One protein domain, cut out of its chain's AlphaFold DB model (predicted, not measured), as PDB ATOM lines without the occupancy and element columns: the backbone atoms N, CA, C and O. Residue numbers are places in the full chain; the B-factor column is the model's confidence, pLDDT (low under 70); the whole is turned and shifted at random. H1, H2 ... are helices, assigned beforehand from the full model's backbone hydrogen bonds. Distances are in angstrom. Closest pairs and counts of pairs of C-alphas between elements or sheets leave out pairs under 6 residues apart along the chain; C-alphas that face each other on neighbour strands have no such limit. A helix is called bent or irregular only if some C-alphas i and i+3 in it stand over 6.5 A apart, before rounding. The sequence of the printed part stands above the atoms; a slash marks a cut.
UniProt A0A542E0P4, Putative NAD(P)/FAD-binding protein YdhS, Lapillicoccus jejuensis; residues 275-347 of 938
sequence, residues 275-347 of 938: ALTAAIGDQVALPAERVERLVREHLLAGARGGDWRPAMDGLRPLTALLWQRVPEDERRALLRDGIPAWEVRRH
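This is residues 275 to 347 of the 938 residues of the protein "Putative NAD(P)/FAD-binding protein YdhS" of Lapillicoccus jejuensis (UniProt A0A542E0P4). What shape do the helices make? The chain runs lengthwise three times, out along the long helix H2, back through H3 and H4, and out again through H5 and H6, while H1 folds back over the side of H2 and H4 that is away from H5 and H6. What is it built of? The printed part has 73 residues with six named helices, H1 to H6 in order, and no named strand; the class is all helix. How large is it? It is compact, with a radius of gyration of the C-alphas of 11.9 A, and spans 35 by 26 by 18 A.

Where does the first helix begin? H1 is residues 275 to 281, from C-alpha 275 at (-25.193, 34.000, 29.496). Which helices follow? H2 is residues 288 to 304, 24.2 A from first to last C-alpha, beginning at (-36.993, 27.217, 35.494), and H3 is residues 309 to 314. H4 is residues 316 to 325, 15.2 A long, and irregular: C-alphas 317 and 320 are 7.4 A apart. H5 is residues 328 to 337, 14.7 A long. Where does the last helix end? H6 is residues 339 to 346 and ends at C-alpha 346 at (-37.577, 44.401, 40.208).

What touches the hub, H2? With residues 291 to 295 alone it touches H1 as a helical hairpin, at 38 degrees, only just a steep tilt, the closest C-alphas being those of Leu 276 and Leu 294 at 6.5 A. With residues 298 to 302 alone it touches H3, the closest C-alphas being those of Gly 302 and Ala 311 at 5.2 A. With residue 288 alone it only just touches H5, with 3 pairs of C-alphas within 8 A, the closest those of Ala 288 and Glu 330 at 5.9 A. How do the others stand? H1 touches H4 at a steep tilt of 53 degrees, the closest C-alphas being those of Ile 280 and Leu 322 at 6.8 A. H3 and H6 touch, about perpendicular at 77 degrees, with the C-alphas of Met 312 and Arg 346 closest at 6.9 A. H2 and H6 are apart. What do the backbones show? Every O i to N i+4 pair is within hydrogen-bond range in H1, H2 and H3; the counts are 4 of 6 in H4, 5 of 6 in H5 and 2 of 4 in H6.

How far does it reach? The two C-alphas farthest apart are those of Gly 306 and Asp 329, at 35.8 A. Is there a cut or a long link? The printed part has no cut and no long link. Where is confidence low? Residues 281 to 283 are under 70, and the mean pLDDT of the printed part is 87.1.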
ATOM      1  N   ALA A 275     -24.817  35.384  29.216       74.88
ATOM      2  CA  ALA A 275     -25.193  34.000  29.496       74.88
ATOM      3  C   ALA A 275     -26.702  33.752  29.340       74.88
ATOM      4  O   ALA A 275     -27.101  32.714  28.819       74.88
ATOM      5  N   LEU A 276     -27.547  34.702  29.766       81.81
ATOM      6  CA  LEU A 276     -28.997  34.598  29.567       81.81
ATOM      7  C   LEU A 276     -29.378  34.840  28.104       81.81
ATOM      8  O   LEU A 276     -30.224  34.118  27.590       81.81
ATOM      9  N   THR A 277     -28.738  35.797  27.426       76.81
ATOM     10  CA  THR A 277     -28.949  36.018  25.987       76.81
ATOM     11  C   THR A 277     -28.597  34.771  25.176       76.81
ATOM     12  O   THR A 277     -29.403  34.344  24.354       76.81
ATOM     13  N   ALA A 278     -27.448  34.144  25.450       71.56
ATOM     14  CA  ALA A 278     -27.038  32.902  24.799       71.56
ATOM     15  C   ALA A 278     -28.050  31.775  25.049       71.56
ATOM     16  O   ALA A 278     -28.536  31.171  24.101       71.56
ATOM     17  N   ALA A 279     -28.469  31.577  26.305       71.44
ATOM     18  CA  ALA A 279     -29.446  30.544  26.649       71.44
ATOM     19  C   ALA A 279     -30.787  30.703  25.903       71.44
ATOM     20  O   ALA A 279     -31.426  29.711  25.566       71.44
ATOM     21  N   ILE A 280     -31.231  31.935  25.629       74.25
ATOM     22  CA  ILE A 280     -32.436  32.188  24.819       74.25
ATOM     23  C   ILE A 280     -32.188  31.844  23.340       74.25
ATOM     24  O   ILE A 280     -33.077  31.301  22.675       74.25
ATOM     25  N   GLY A 281     -30.993  32.153  22.829       65.12
ATOM     26  CA  GLY A 281     -30.588  31.925  21.439       65.12
ATOM     27  C   GLY A 281     -30.587  30.454  21.017       65.12
ATOM     28  O   GLY A 281     -30.914  30.174  19.868       65.12
ATOM     29  N   ASP A 282     -30.352  29.532  21.955       59.31
ATOM     30  CA  ASP A 282     -30.234  28.080  21.726       59.31
ATOM     31  C   ASP A 282     -31.504  27.400  21.141       59.31
ATOM     32  O   ASP A 282     -31.487  26.205  20.879       59.31
ATOM     33  N   GLN A 283     -32.625  28.116  20.946       59.53
ATOM     34  CA  GLN A 283     -33.927  27.609  20.440       59.53
ATOM     35  C   GLN A 283     -34.554  26.422  21.209       59.53
ATOM     36  O   GLN A 283     -35.596  25.910  20.805       59.53
ATOM     37  N   VAL A 284     -33.990  26.017  22.350       72.88
ATOM     38  CA  VAL A 284     -34.521  24.957  23.222       72.88
ATOM     39  C   VAL A 284     -35.317  25.560  24.390       72.88
ATOM     40  O   VAL A 284     -35.141  26.728  24.755       72.88
ATOM     41  N   ALA A 285     -36.217  24.765  24.978       84.38
ATOM     42  CA  ALA A 285     -36.866  25.087  26.246       84.38
ATOM     43  C   ALA A 285     -35.826  25.316  27.362       84.38
ATOM     44  O   ALA A 285     -34.796  24.639  27.433       84.38
ATOM     45  N   LEU A 286     -36.103  26.269  28.250       89.06
ATOM     46  CA  LEU A 286     -35.234  26.641  29.364       89.06
ATOM     47  C   LEU A 286     -35.893  26.255  30.690       89.06
ATOM     48  O   LEU A 286     -36.794  26.968  31.126       89.06
ATOM     49  N   PRO A 287     -35.432  25.187  31.364       92.19
ATOM     50  CA  PRO A 287     -35.953  24.819  32.677       92.19
ATOM     51  C   PRO A 287     -35.872  25.988  33.667       92.19
ATOM     52  O   PRO A 287     -34.884  26.738  33.677       92.19
ATOM     53  N   ALA A 288     -36.881  26.133  34.524       91.69
ATOM     54  CA  ALA A 288     -36.993  27.217  35.494       91.69
ATOM     55  C   ALA A 288     -35.771  27.276  36.417       91.69
ATOM     56  O   ALA A 288     -35.231  28.358  36.641       91.69
ATOM     57  N   GLU A 289     -35.258  26.127  36.867       91.62
ATOM     58  CA  GLU A 289     -34.046  26.063  37.695       91.62
ATOM     59  C   GLU A 289     -32.822  26.658  36.975       91.62
ATOM     60  O   GLU A 289     -32.032  27.399  37.570       91.62
ATOM     61  N   ARG A 290     -32.676  26.398  35.665       91.50
ATOM     62  CA  ARG A 290     -31.593  26.978  34.855       91.50
ATOM     63  C   ARG A 290     -31.755  28.491  34.749       91.50
ATOM     64  O   ARG A 290     -30.763  29.206  34.906       91.50
ATOM     65  N   VAL A 291     -32.974  28.984  34.524       92.12
ATOM     66  CA  VAL A 291     -33.263  30.428  34.485       92.12
ATOM     67  C   VAL A 291     -32.943  31.079  35.830       92.12
ATOM     68  O   VAL A 291     -32.194  32.057  35.869       92.12
ATOM     69  N   GLU A 292     -33.430  30.520  36.937       92.50
ATOM     70  CA  GLU A 292     -33.166  31.028  38.285       92.50
ATOM     71  C   GLU A 292     -31.670  31.054  38.604       92.50
ATOM     72  O   GLU A 292     -31.159  32.056  39.119       92.50
ATOM     73  N   ARG A 293     -30.945  29.985  38.258       93.00
ATOM     74  CA  ARG A 293     -29.495  29.901  38.445       93.00
ATOM     75  C   ARG A 293     -28.768  30.988  37.657       93.00
ATOM     76  O   ARG A 293     -27.963  31.704  38.251       93.00
ATOM     77  N   LEU A 294     -29.070  31.144  36.369       91.81
ATOM     78  CA  LEU A 294     -28.426  32.139  35.504       91.81
ATOM     79  C   LEU A 294     -28.748  33.576  35.939       91.81
ATOM     80  O   LEU A 294     -27.860  34.430  35.964       91.81
ATOM     81  N   VAL A 295     -29.992  33.848  36.344       94.00
ATOM     82  CA  VAL A 295     -30.379  35.143  36.924       94.00
ATOM     83  C   VAL A 295     -29.610  35.393  38.219       94.00
ATOM     84  O   VAL A 295     -29.032  36.465  38.394       94.00
ATOM     85  N   ARG A 296     -29.533  34.407  39.117       93.81
ATOM     86  CA  ARG A 296     -28.779  34.523  40.371       93.81
ATOM     87  C   ARG A 296     -27.296  34.791  40.118       93.81
ATOM     88  O   ARG A 296     -26.743  35.697  40.735       93.81
ATOM     89  N   GLU A 297     -26.663  34.047  39.217       91.19
ATOM     90  CA  GLU A 297     -25.261  34.243  38.824       91.19
ATOM     91  C   GLU A 297     -25.032  35.648  38.254       91.19
ATOM     92  O   GLU A 297     -24.091  36.335  38.658       91.19
ATOM     93  N   HIS A 298     -25.936  36.117  37.391       93.25
ATOM     94  CA  HIS A 298     -25.877  37.458  36.819       93.25
ATOM     95  C   HIS A 298     -25.987  38.557  37.889       93.25
ATOM     96  O   HIS A 298     -25.178  39.490  37.920       93.25
ATOM     97  N   LEU A 299     -26.935  38.423  38.819       93.62
ATOM     98  CA  LEU A 299     -27.107  39.366  39.925       93.62
ATOM     99  C   LEU A 299     -25.914  39.349  40.891       93.62
ATOM    100  O   LEU A 299     -25.486  40.413  41.338       93.62
ATOM    101  N   LEU A 300     -25.341  38.175  41.182       90.75
ATOM    102  CA  LEU A 300     -24.124  38.047  41.994       90.75
ATOM    103  C   LEU A 300     -22.920  38.704  41.310       90.75
ATOM    104  O   LEU A 300     -22.148  39.404  41.966       90.75
ATOM    105  N   ALA A 301     -22.771  38.536  39.996       82.69
ATOM    106  CA  ALA A 301     -21.731  39.210  39.223       82.69
ATOM    107  C   ALA A 301     -21.903  40.740  39.234       82.69
ATOM    108  O   ALA A 301     -20.908  41.466  39.292       82.69
ATOM    109  N   GLY A 302     -23.146  41.235  39.208       84.31
ATOM    110  CA  GLY A 302     -23.474  42.646  39.435       84.31
ATOM    111  C   GLY A 302     -23.071  43.116  40.833       84.31
ATOM    112  O   GLY A 302     -22.343  44.097  40.972       84.31
ATOM    113  N   ALA A 303     -23.459  42.360  41.864       88.25
ATOM    114  CA  ALA A 303     -23.160  42.670  43.260       88.25
ATOM    115  C   ALA A 303     -21.651  42.736  43.551       88.25
ATOM    116  O   ALA A 303     -21.215  43.625  44.278       88.25
ATOM    117  N   ARG A 304     -20.840  41.856  42.943       78.88
ATOM    118  CA  ARG A 304     -19.364  41.917  43.023       78.88
ATOM    119  C   ARG A 304     -18.787  43.202  42.417       78.88
ATOM    120  O   ARG A 304     -17.734  43.648  42.848       78.88
ATOM    121  N   GLY A 305     -19.489  43.813  41.461       71.69
ATOM    122  CA  GLY A 305     -19.193  45.148  40.926       71.69
ATOM    123  C   GLY A 305     -19.751  46.303  41.774       71.69
ATOM    124  O   GLY A 305     -19.794  47.438  41.306       71.69
ATOM    125  N   GLY A 306     -20.224  46.025  42.993       78.75
ATOM    126  CA  GLY A 306     -20.670  47.015  43.976       78.75
ATOM    127  C   GLY A 306     -22.161  47.365  43.947       78.75
ATOM    128  O   GLY A 306     -22.628  48.032  44.866       78.75
ATOM    129  N   ASP A 307     -22.933  46.936  42.941       89.12
ATOM    130  CA  ASP A 307     -24.395  47.114  42.918       89.12
ATOM    131  C   ASP A 307     -25.070  46.073  42.013       89.12
ATOM    132  O   ASP A 307     -24.717  45.909  40.847       89.12
ATOM    133  N   TRP A 308     -26.074  45.375  42.538       93.81
ATOM    134  CA  TRP A 308     -26.835  44.366  41.796       93.81
ATOM    135  C   TRP A 308     -27.925  44.978  40.904       93.81
ATOM    136  O   TRP A 308     -28.406  44.311  39.988       93.81
ATOM    137  N   ARG A 309     -28.339  46.230  41.150       93.81
ATOM    138  CA  ARG A 309     -29.453  46.869  40.424       93.81
ATOM    139  C   ARG A 309     -29.197  47.025  38.925       93.81
ATOM    140  O   ARG A 309     -30.091  46.655  38.172       93.81
ATOM    141  N   PRO A 310     -28.003  47.449  38.462       91.25
ATOM    142  CA  PRO A 310     -27.694  47.485  37.034       91.25
ATOM    143  C   PRO A 310     -27.863  46.129  36.350       91.25
ATOM    144  O   PRO A 310     -28.383  46.064  35.242       91.25
ATOM    145  N   ALA A 311     -27.453  45.045  37.020       91.88
ATOM    146  CA  ALA A 311     -27.638  43.686  36.519       91.88
ATOM    147  C   ALA A 311     -29.130  43.338  36.428       91.88
ATOM    148  O   ALA A 311     -29.596  42.870  35.399       91.88
ATOM    149  N   MET A 312     -29.917  43.667  37.457       93.94
ATOM    150  CA  MET A 312     -31.372  43.493  37.406       93.94
ATOM    151  C   MET A 312     -32.017  44.264  36.245       93.94
ATOM    152  O   MET A 312     -32.889  43.738  35.558       93.94
ATOM    153  N   ASP A 313     -31.577  45.497  36.004       90.94
ATOM    154  CA  ASP A 313     -32.134  46.359  34.959       90.94
ATOM    155  C   ASP A 313     -31.788  45.849  33.556       90.94
ATOM    156  O   ASP A 313     -32.604  45.955  32.639       90.94
ATOM    157  N   GLY A 314     -30.620  45.216  33.400       88.50
ATOM    158  CA  GLY A 314     -30.203  44.575  32.155       88.50
ATOM    159  C   GLY A 314     -31.011  43.330  31.779       88.50
ATOM    160  O   GLY A 314     -30.937  42.892  30.634       88.50
ATOM    161  N   LEU A 315     -31.820  42.781  32.695       91.69
ATOM    162  CA  LEU A 315     -32.718  41.654  32.413       91.69
ATOM    163  C   LEU A 315     -34.029  42.076  31.738       91.69
ATOM    164  O   LEU A 315     -34.755  41.219  31.228       91.69
ATOM    165  N   ARG A 316     -34.359  43.375  31.724       88.75
ATOM    166  CA  ARG A 316     -35.649  43.875  31.222       88.75
ATOM    167  C   ARG A 316     -35.953  43.439  29.779       88.75
ATOM    168  O   ARG A 316     -37.038  42.897  29.580       88.75
ATOM    169  N   PRO A 317     -35.025  43.556  28.804       83.12
ATOM    170  CA  PRO A 317     -35.288  43.115  27.429       83.12
ATOM    171  C   PRO A 317     -35.476  41.597  27.303       83.12
ATOM    172  O   PRO A 317     -36.070  41.121  26.343       83.12
ATOM    173  N   LEU A 318     -34.972  40.829  28.274       87.62
ATOM    174  CA  LEU A 318     -34.974  39.369  28.241       87.62
ATOM    175  C   LEU A 318     -36.173  38.762  28.972       87.62
ATOM    176  O   LEU A 318     -36.430  37.576  28.815       87.62
ATOM    177  N   THR A 319     -36.909  39.529  29.783       90.19
ATOM    178  CA  THR A 319     -37.859  38.940  30.744       90.19
ATOM    179  C   THR A 319     -39.015  38.203  30.062       90.19
ATOM    180  O   THR A 319     -39.329  37.079  30.449       90.19
ATOM    181  N   ALA A 320     -39.609  38.792  29.019       88.88
ATOM    182  CA  ALA A 320     -40.667  38.137  28.247       88.88
ATOM    183  C   ALA A 320     -40.149  36.892  27.508       88.88
ATOM    184  O   ALA A 320     -40.799  35.852  27.527       88.88
ATOM    185  N   LEU A 321     -38.948  36.974  26.930       88.38
ATOM    186  CA  LEU A 321     -38.322  35.864  26.213       88.38
ATOM    187  C   LEU A 321     -38.005  34.696  27.154       88.38
ATOM    188  O   LEU A 321     -38.343  33.556  26.855       88.38
ATOM    189  N   LEU A 322     -37.416  34.976  28.320       90.44
ATOM    190  CA  LEU A 322     -37.144  33.964  29.340       90.44
ATOM    191  C   LEU A 322     -38.437  33.290  29.788       90.44
ATOM    192  O   LEU A 322     -38.503  32.067  29.797       90.44
ATOM    193  N   TRP A 323     -39.472  34.076  30.094       92.31
ATOM    194  CA  TRP A 323     -40.780  33.547  30.469       92.31
ATOM    195  C   TRP A 323     -41.340  32.599  29.403       92.31
ATOM    196  O   TRP A 323     -41.717  31.476  29.725       92.31
ATOM    197  N   GLN A 324     -41.310  33.007  28.133       89.31
ATOM    198  CA  GLN A 324     -41.800  32.209  27.006       89.31
ATOM    199  C   GLN A 324     -41.009  30.914  26.782       89.31
ATOM    200  O   GLN A 324     -41.573  29.941  26.283       89.31
ATOM    201  N   ARG A 325     -39.729  30.867  27.172       89.31
ATOM    202  CA  ARG A 325     -38.887  29.667  27.048       89.31
ATOM    203  C   ARG A 325     -39.019  28.681  28.205       89.31
ATOM    204  O   ARG A 325     -38.635  27.530  28.025       89.31
ATOM    205  N   VAL A 326     -39.563  29.088  29.352       92.75
ATOM    206  CA  VAL A 326     -39.833  28.160  30.462       92.75
ATOM    207  C   VAL A 326     -41.072  27.314  30.137       92.75
ATOM    208  O   VAL A 326     -42.085  27.901  29.741       92.75
ATOM    209  N   PRO A 327     -41.036  25.976  30.301       91.12
ATOM    210  CA  PRO A 327     -42.217  25.117  30.179       91.12
ATOM    211  C   PRO A 327     -43.362  25.544  31.109       91.12
ATOM    212  O   PRO A 327     -43.131  26.053  32.206       91.12
ATOM    213  N   GLU A 328     -44.615  25.377  30.681       87.75
ATOM    214  CA  GLU A 328     -45.768  25.915  31.419       87.75
ATOM    215  C   GLU A 328     -45.923  25.315  32.829       87.75
ATOM    216  O   GLU A 328     -46.207  26.035  33.789       87.75
ATOM    217  N   ASP A 329     -45.691  24.016  32.987       87.12
ATOM    218  CA  ASP A 329     -45.715  23.325  34.276       87.12
ATOM    219  C   ASP A 329     -44.674  23.894  35.256       87.12
ATOM    220  O   ASP A 329     -44.988  24.146  36.426       87.12
ATOM    221  N   GLU A 330     -43.480  24.223  34.760       92.94
ATOM    222  CA  GLU A 330     -42.407  24.840  35.543       92.94
ATOM    223  C   GLU A 330     -42.673  26.321  35.867       92.94
ATOM    224  O   GLU A 330     -42.339  26.793  36.960       92.94
ATOM    225  N   ARG A 331     -43.353  27.067  34.982       93.38
ATOM    226  CA  ARG A 331     -43.765  28.458  35.262       93.38
ATOM    227  C   ARG A 331     -44.640  28.546  36.515       93.38
ATOM    228  O   ARG A 331     -44.520  29.503  37.282       93.38
ATOM    229  N   ARG A 332     -45.492  27.544  36.772       89.38
ATOM    230  CA  ARG A 332     -46.324  27.492  37.990       89.38
ATOM    231  C   ARG A 332     -45.477  27.367  39.261       89.38
ATOM    232  O   ARG A 332     -45.823  27.969  40.280       89.38
ATOM    233  N   ALA A 333     -44.379  26.613  39.223       87.62
ATOM    234  CA  ALA A 333     -43.427  26.550  40.335       87.62
ATOM    235  C   ALA A 333     -42.698  27.892  40.506       87.62
ATOM    236  O   ALA A 333     -42.690  28.452  41.604       87.62
ATOM    237  N   LEU A 334     -42.219  28.479  39.404       90.62
ATOM    238  CA  LEU A 334     -41.549  29.780  39.406       90.62
ATOM    239  C   LEU A 334     -42.425  30.881  40.033       90.62
ATOM    240  O   LEU A 334     -41.939  31.660  40.852       90.62
ATOM    241  N   LEU A 335     -43.727  30.918  39.722       89.62
ATOM    242  CA  LEU A 335     -44.681  31.870  40.312       89.62
ATOM    243  C   LEU A 335     -44.809  31.751  41.834       89.62
ATOM    244  O   LEU A 335     -44.975  32.766  42.518       89.62
ATOM    245  N   ARG A 336     -44.770  30.524  42.363       85.94
ATOM    246  CA  ARG A 336     -44.903  30.267  43.802       85.94
ATOM    247  C   ARG A 336     -43.609  30.582  44.543       85.94
ATOM    248  O   ARG A 336     -43.649  31.245  45.585       85.94
ATOM    249  N   ASP A 337     -42.477  30.161  43.989       85.12
ATOM    250  CA  ASP A 337     -41.224  30.074  44.734       85.12
ATOM    251  C   ASP A 337     -40.235  31.193  44.379       85.12
ATOM    252  O   ASP A 337     -39.785  31.914  45.290       85.12
ATOM    253  N   GLY A 338     -39.989  31.412  43.084       87.69
ATOM    254  CA  GLY A 338     -38.998  32.357  42.560       87.69
ATOM    255  C   GLY A 338     -39.502  33.794  42.396       87.69
ATOM    256  O   GLY A 338     -38.845  34.744  42.838       87.69
ATOM    257  N   ILE A 339     -40.704  33.986  41.847       90.31
ATOM    258  CA  ILE A 339     -41.275  35.310  41.560       90.31
ATOM    259  C   ILE A 339     -41.340  36.232  42.784       90.31
ATOM    260  O   ILE A 339     -40.964  37.395  42.654       90.31
ATOM    261  N   PRO A 340     -41.691  35.791  44.007       90.25
ATOM    262  CA  PRO A 340     -41.674  36.706  45.148       90.25
ATOM    263  C   PRO A 340     -40.278  37.278  45.463       90.25
ATOM    264  O   PRO A 340     -40.166  38.351  46.053       90.25
ATOM    265  N   ALA A 341     -39.195  36.580  45.096       90.56
ATOM    266  CA  ALA A 341     -37.831  37.096  45.214       90.56
ATOM    267  C   ALA A 341     -37.451  38.039  44.055       90.56
ATOM    268  O   ALA A 341     -36.637  38.946  44.259       90.56
ATOM    269  N   TRP A 342     -38.032  37.826  42.873       92.38
ATOM    270  CA  TRP A 342     -37.941  38.724  41.722       92.38
ATOM    271  C   TRP A 342     -38.649  40.055  41.993       92.38
ATOM    272  O   TRP A 342     -38.029  41.110  41.876       92.38
ATOM    273  N   GLU A 343     -39.897  40.008  42.459       90.88
ATOM    274  CA  GLU A 343     -40.767  41.170  42.686       90.88
ATOM    275  C   GLU A 343     -40.108  42.219  43.586       90.88
ATOM    276  O   GLU A 343     -40.015  43.392  43.225       90.88
ATOM    277  N   VAL A 344     -39.538  41.785  44.718       93.75
ATOM    278  CA  VAL A 344     -38.863  42.693  45.660       93.75
ATOM    279  C   VAL A 344     -37.591  43.328  45.086       93.75
ATOM    280  O   VAL A 344     -37.149  44.357  45.587       93.75
ATOM    281  N   ARG A 345     -36.974  42.735  44.057       94.44
ATOM    282  CA  ARG A 345     -35.765  43.262  43.395       94.44
ATOM    283  C   ARG A 345     -36.081  44.100  42.161       94.44
ATOM    284  O   ARG A 345     -35.328  45.024  41.848       94.44
ATOM    285  N   ARG A 346     -37.156  43.756  41.451       93.00
ATOM    286  CA  ARG A 346     -37.577  44.401  40.208       93.00
ATOM    287  C   ARG A 346     -38.391  45.657  40.475       93.00
ATOM    288  O   ARG A 346     -38.058  46.721  39.960       93.00
ATOM    289  N   HIS A 347     -39.432  45.543  41.294       92.81
ATOM    290  CA  HIS A 347     -40.393  46.617  41.542       92.81
ATOM    291  C   HIS A 347     -39.965  47.417  42.763       92.81
ATOM    292  O   HIS A 347     -40.526  47.310  43.848       92.81
TER     293      HIS A 347